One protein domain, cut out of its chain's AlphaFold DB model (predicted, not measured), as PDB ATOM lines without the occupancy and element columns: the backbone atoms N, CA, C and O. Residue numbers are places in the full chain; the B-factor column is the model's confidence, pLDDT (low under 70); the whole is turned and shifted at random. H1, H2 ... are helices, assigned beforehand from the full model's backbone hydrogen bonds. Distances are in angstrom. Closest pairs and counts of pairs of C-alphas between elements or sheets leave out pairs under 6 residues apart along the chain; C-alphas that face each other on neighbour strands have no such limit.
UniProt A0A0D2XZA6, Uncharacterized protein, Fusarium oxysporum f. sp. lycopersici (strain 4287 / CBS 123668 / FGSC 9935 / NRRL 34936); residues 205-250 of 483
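What this domain is: This is residues 205 to 250 of the 483 residues of an uncharacterized protein of Fusarium oxysporum f. sp. lycopersici (strain 4287 / CBS 123668 / FGSC 9935 / NRRL 34936) (UniProt A0A0D2XZA6). A long winding loop, residues 211 to 232, joins a short helix, H1, to a long helix, H2, whose residues 240 to 250 stick out as a free arm. The printed part has 46 residues with two named helices, H1 then H2, and no named strand; its class is all helix. It is loose, with a radius of gyration of the C-alphas of 12.5 A, and elongated, spanning 40 by 23 by 13 A.

How they stand to each other: H1, residues 205 to 210, and H2, residues 233 to 250, are apart. Between them, residues 217 to 218 pair antiparallel with residues 221 to 222. In H1 and H2 every O i to N i+4 pair is within hydrogen-bond range.

Where its parts are: H1 begins at C-alpha 205 (256.490, 86.551, -16.353) and measures 8.0 A. H2 runs 25.4 A from C-alpha 233 (256.762, 86.495, -29.209) to C-alpha 250 (277.533, 73.858, -36.690).

The domain as a whole: The two C-alphas farthest apart, those of Gly 220 and Thr 250, are 40.8 A apart. Without residues 240 to 250, which stand free, the body spans 24 by 22 by 13 A. The printed part has no cut, and the link from H1 to H2 is long, with 22 residues. The mean pLDDT of the printed part is 76.6; residues 210 to 212, 248 and 250 are under 70.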
ATOM      1  N   GLU A 205     256.190  86.725 -14.923       75.50
ATOM      2  CA  GLU A 205     256.490  86.551 -16.353       75.50
ATOM      3  C   GLU A 205     256.575  85.073 -16.778       75.50
ATOM      4  O   GLU A 205     256.090  84.702 -17.843       75.50
ATOM      5  N   HIS A 206     257.177  84.212 -15.955       74.19
ATOM      6  CA  HIS A 206     257.278  82.782 -16.251       74.19
ATOM      7  C   HIS A 206     255.940  82.069 -16.012       74.19
ATOM      8  O   HIS A 206     255.616  81.122 -16.725       74.19
ATOM      9  N   TYR A 207     255.132  82.546 -15.063       75.38
ATOM     10  CA  TYR A 207     253.769  82.056 -14.881       75.38
ATOM     11  C   TYR A 207     252.891  82.373 -16.101       75.38
ATOM     12  O   TYR A 207     252.252  81.471 -16.633       75.38
ATOM     13  N   ASP A 208     252.927  83.612 -16.593       73.81
ATOM     14  CA  ASP A 208     252.081  84.061 -17.705       73.81
ATOM     15  C   ASP A 208     252.540  83.528 -19.077       73.81
ATOM     16  O   ASP A 208     251.716  83.312 -19.970       73.81
ATOM     17  N   GLU A 209     253.848  83.325 -19.288       71.19
ATOM     18  CA  GLU A 209     254.383  82.903 -20.592       71.19
ATOM     19  C   GLU A 209     254.625  81.396 -20.733       71.19
ATOM     20  O   GLU A 209     254.543  80.876 -21.851       71.19
ATOM     21  N   GLU A 210     254.987  80.705 -19.650       67.25
ATOM     22  CA  GLU A 210     255.439  79.305 -19.693       67.25
ATOM     23  C   GLU A 210     254.488  78.340 -18.982       67.25
ATOM     24  O   GLU A 210     254.527  77.136 -19.251       67.25
ATOM     25  N   PHE A 211     253.610  78.846 -18.113       63.81
ATOM     26  CA  PHE A 211     252.662  78.028 -17.370       63.81
ATOM     27  C   PHE A 211     251.258  78.118 -17.986       63.81
ATOM     28  O   PHE A 211     250.581  79.137 -17.927       63.81
ATOM     29  N   GLY A 212     250.793  77.017 -18.581       69.00
ATOM     30  CA  GLY A 212     249.478  76.939 -19.228       69.00
ATOM     31  C   GLY A 212     249.504  77.186 -20.740       69.00
ATOM     32  O   GLY A 212     250.541  77.105 -21.398       69.00
ATOM     33  N   ILE A 213     248.324  77.403 -21.325       70.56
ATOM     34  CA  ILE A 213     248.181  77.618 -22.771       70.56
ATOM     35  C   ILE A 213     248.558  79.069 -23.072       70.56
ATOM     36  O   ILE A 213     247.847  79.987 -22.684       70.56
ATOM     37  N   TYR A 214     249.664  79.269 -23.790       75.06
ATOM     38  CA  TYR A 214     250.114  80.599 -24.192       75.06
ATOM     39  C   TYR A 214     249.077  81.300 -25.092       75.06
ATOM     40  O   TYR A 214     248.828  80.871 -26.225       75.06
ATOM     41  N   GLU A 215     248.525  82.416 -24.614       79.19
ATOM     42  CA  GLU A 215     247.603  83.282 -25.350       79.19
ATOM     43  C   GLU A 215     248.300  84.585 -25.760       79.19
ATOM     44  O   GLU A 215     248.922  85.257 -24.942       79.19
ATOM     45  N   CYS A 216     248.175  84.994 -27.025       80.50
ATOM     46  CA  CYS A 216     248.584  86.337 -27.432       80.50
ATOM     47  C   CYS A 216     247.462  87.067 -28.156       80.50
ATOM     48  O   CYS A 216     246.804  86.505 -29.034       80.50
ATOM     49  N   TYR A 217     247.292  88.342 -27.820       81.31
ATOM     50  CA  TYR A 217     246.308  89.219 -28.435       81.31
ATOM     51  C   TYR A 217     247.016  90.197 -29.366       81.31
ATOM     52  O   TYR A 217     247.964  90.876 -28.969       81.31
ATOM     53  N   GLN A 218     246.550  90.279 -30.606       77.94
ATOM     54  CA  GLN A 218     247.003  91.266 -31.579       77.94
ATOM     55  C   GLN A 218     245.792  92.104 -31.983       77.94
ATOM     56  O   GLN A 218     244.752  91.556 -32.342       77.94
ATOM     57  N   ASP A 219     245.898  93.425 -31.842       80.00
ATOM     58  CA  ASP A 219     244.815  94.377 -32.128       80.00
ATOM     59  C   ASP A 219     243.481  94.047 -31.418       80.00
ATOM     60  O   ASP A 219     242.398  94.259 -31.955       80.00
ATOM     61  N   GLY A 220     243.556  93.511 -30.192       82.12
ATOM     62  CA  GLY A 220     242.386  93.151 -29.378       82.12
ATOM     63  C   GLY A 220     241.754  91.791 -29.701       82.12
ATOM     64  O   GLY A 220     240.761  91.427 -29.074       82.12
ATOM     65  N   HIS A 221     242.328  91.014 -30.624       79.25
ATOM     66  CA  HIS A 221     241.858  89.673 -30.977       79.25
ATOM     67  C   HIS A 221     242.862  88.592 -30.563       79.25
ATOM     68  O   HIS A 221     244.063  88.737 -30.794       79.25
ATOM     69  N   LEU A 222     242.363  87.496 -29.975       85.69
ATOM     70  CA  LEU A 222     243.169  86.317 -29.650       85.69
ATOM     71  C   LEU A 222     243.695  85.693 -30.943       85.69
ATOM     72  O   LEU A 222     242.919  85.355 -31.837       85.69
ATOM     73  N   VAL A 223     245.012  85.539 -31.038       82.56
ATOM     74  CA  VAL A 223     245.678  84.965 -32.205       82.56
ATOM     75  C   VAL A 223     245.633  83.438 -32.114       82.56
ATOM     76  O   VAL A 223     246.264  82.861 -31.224       82.56
ATOM     77  N   PRO A 224     244.956  82.744 -33.046       77.62
ATOM     78  CA  PRO A 224     244.987  81.291 -33.098       77.62
ATOM     79  C   PRO A 224     246.388  80.817 -33.497       77.62
ATOM     80  O   PRO A 224     246.942  81.272 -34.497       77.62
ATOM     81  N   TYR A 225     246.945  79.877 -32.736       75.56
ATOM     82  CA  TYR A 225     248.291  79.323 -32.936       75.56
ATOM     83  C   TYR A 225     249.407  80.389 -33.004       75.56
ATOM     84  O   TYR A 225     250.018  80.595 -34.062       75.56
ATOM     85  N   PRO A 226     249.752  81.015 -31.861       81.00
ATOM     86  CA  PRO A 226     250.753  82.082 -31.778       81.00
ATOM     87  C   PRO A 226     252.119  81.756 -32.392       81.00
ATOM     88  O   PRO A 226     252.799  82.653 -32.877       81.00
ATOM     89  N   SER A 227     252.527  80.485 -32.438       79.56
ATOM     90  CA  SER A 227     253.803  80.047 -33.025       79.56
ATOM     91  C   SER A 227     253.896  80.213 -34.548       79.56
ATOM     92  O   SER A 227     255.002  80.247 -35.089       79.56
ATOM     93  N   ARG A 228     252.765  80.320 -35.260       80.31
ATOM     94  CA  ARG A 228     252.726  80.398 -36.733       80.31
ATOM     95  C   ARG A 228     252.574  81.818 -37.275       80.31
ATOM     96  O   ARG A 228     252.833  82.043 -38.456       80.31
ATOM     97  N   VAL A 229     252.164  82.765 -36.437       80.31
ATOM     98  CA  VAL A 229     251.862  84.138 -36.856       80.31
ATOM     99  C   VAL A 229     253.096  85.020 -36.711       80.31
ATOM    100  O   VAL A 229     253.667  85.154 -35.633       80.31
ATOM    101  N   GLN A 230     253.522  85.630 -37.817       76.69
ATOM    102  CA  GLN A 230     254.720  86.468 -37.843       76.69
ATOM    103  C   GLN A 230     254.547  87.704 -36.951       76.69
ATOM    104  O   GLN A 230     253.570  88.436 -37.076       76.69
ATOM    105  N   GLY A 231     255.527  87.954 -36.080       76.06
ATOM    106  CA  GLY A 231     255.552  89.121 -35.188       76.06
ATOM    107  C   GLY A 231     255.170  88.833 -33.733       76.06
ATOM    108  O   GLY A 231     255.550  89.621 -32.861       76.06
ATOM    109  N   THR A 232     254.537  87.693 -33.442       81.88
ATOM    110  CA  THR A 232     254.283  87.244 -32.061       81.88
ATOM    111  C   THR A 232     255.598  86.894 -31.346       81.88
ATOM    112  O   THR A 232     256.632  86.646 -31.980       81.88
ATOM    113  N   SER A 233     255.592  86.895 -30.009       79.94
ATOM    114  CA  SER A 233     256.762  86.495 -29.209       79.94
ATOM    115  C   SER A 233     257.091  85.011 -29.408       79.94
ATOM    116  O   SER A 233     258.257  84.675 -29.590       79.94
ATOM    117  N   MET A 234     256.084  84.133 -29.492       79.75
ATOM    118  CA  MET A 234     256.274  82.697 -29.739       79.75
ATOM    119  C   MET A 234     256.856  82.394 -31.119       79.75
ATOM    120  O   MET A 234     257.710  81.517 -31.250       79.75
ATOM    121  N   TRP A 235     256.458  83.141 -32.150       82.50
ATOM    122  CA  TRP A 235     257.067  83.019 -33.472       82.50
ATOM    123  C   TRP A 235     258.547  83.434 -33.457       82.50
ATOM    124  O   TRP A 235     259.382  82.784 -34.088       82.50
ATOM    125  N   ARG A 236     258.903  84.475 -32.687       82.62
ATOM    126  CA  ARG A 236     260.302  84.894 -32.490       82.62
ATOM    127  C   ARG A 236     261.109  83.865 -31.700       82.62
ATOM    128  O   ARG A 236     262.133  83.420 -32.209       82.62
ATOM    129  N   LYS A 237     260.610  83.417 -30.540       82.00
ATOM    130  CA  LYS A 237     261.240  82.364 -29.723       82.00
ATOM    131  C   LYS A 237     261.468  81.088 -30.543       82.00
ATOM    132  O   LYS A 237     262.551  80.515 -30.497       82.00
ATOM    133  N   GLY A 238     260.507  80.680 -31.377       79.25
ATOM    134  CA  GLY A 238     260.663  79.533 -32.280       79.25
ATOM    135  C   GLY A 238     261.816  79.690 -33.280       79.25
ATOM    136  O   GLY A 238     262.590  78.757 -33.487       79.25
ATOM    137  N   ARG A 239     261.987  80.885 -33.861       81.88
ATOM    138  CA  ARG A 239     263.088  81.189 -34.793       81.88
ATOM    139  C   ARG A 239     264.438  81.302 -34.100       81.88
ATOM    140  O   ARG A 239     265.442  80.873 -34.665       81.88
ATOM    141  N   GLU A 240     264.467  81.868 -32.900       80.94
ATOM    142  CA  GLU A 240     265.670  81.959 -32.074       80.94
ATOM    143  C   GLU A 240     266.130  80.570 -31.621       80.94
ATOM    144  O   GLU A 240     267.311  80.257 -31.750       80.94
ATOM    145  N   ASN A 241     265.203  79.694 -31.227       79.06
ATOM    146  CA  ASN A 241     265.497  78.303 -30.880       79.06
ATOM    147  C   ASN A 241     265.972  77.490 -32.094       79.06
ATOM    148  O   ASN A 241     266.928  76.726 -31.985       79.06
ATOM    149  N   GLU A 242     265.372  77.682 -33.273       79.12
ATOM    150  CA  GLU A 242     265.828  77.065 -34.528       79.12
ATOM    151  C   GLU A 242     267.235  77.560 -34.928       79.12
ATOM    152  O   GLU A 242     268.103  76.781 -35.337       79.12
ATOM    153  N   ALA A 243     267.503  78.858 -34.762       78.12
ATOM    154  CA  ALA A 243     268.818  79.452 -34.995       78.12
ATOM    155  C   ALA A 243     269.867  78.960 -33.980       78.12
ATOM    156  O   ALA A 243     270.998  78.659 -34.359       78.12
ATOM    157  N   ALA A 244     269.499  78.819 -32.706       76.19
ATOM    158  CA  ALA A 244     270.361  78.277 -31.662       76.19
ATOM    159  C   ALA A 244     270.658  76.785 -31.887       76.19
ATOM    160  O   ALA A 244     271.809  76.364 -31.777       76.19
ATOM    161  N   ALA A 245     269.657  75.996 -32.289       71.88
ATOM    162  CA  ALA A 245     269.824  74.584 -32.626       71.88
ATOM    163  C   ALA A 245     270.740  74.398 -33.846       71.88
ATOM    164  O   ALA A 245     271.655  73.574 -33.827       71.88
ATOM    165  N   THR A 246     270.564  75.202 -34.897       71.75
ATOM    166  CA  THR A 246     271.450  75.162 -36.072       71.75
ATOM    167  C   THR A 246     272.870  75.635 -35.744       71.75
ATOM    168  O   THR A 246     273.832  75.014 -36.198       71.75
ATOM    169  N   ALA A 247     273.028  76.652 -34.890       70.06
ATOM    170  CA  ALA A 247     274.330  77.077 -34.383       70.06
ATOM    171  C   ALA A 247     275.029  75.957 -33.587       70.06
ATOM    172  O   ALA A 247     276.195  75.666 -33.861       70.06
ATOM    173  N   ALA A 248     274.317  75.269 -32.689       66.06
ATOM    174  CA  ALA A 248     274.834  74.139 -31.913       66.06
ATOM    175  C   ALA A 248     275.273  72.952 -32.796       66.06
ATOM    176  O   ALA A 248     276.306  72.328 -32.552       66.06
ATOM    177  N   VAL A 249     274.543  72.678 -33.882       70.00
ATOM    178  CA  VAL A 249     274.926  71.655 -34.871       70.00
ATOM    179  C   VAL A 249     276.185  72.075 -35.646       70.00
ATOM    180  O   VAL A 249     277.064  71.251 -35.900       70.00
ATOM    181  N   THR A 250     276.333  73.359 -35.989       60.25
ATOM    182  CA  THR A 250     277.533  73.858 -36.690       60.25
ATOM    183  C   THR A 250     278.783  73.937 -35.807       60.25
ATOM    184  O   THR A 250     279.893  73.692 -36.294       60.25
TER     185      THR A 250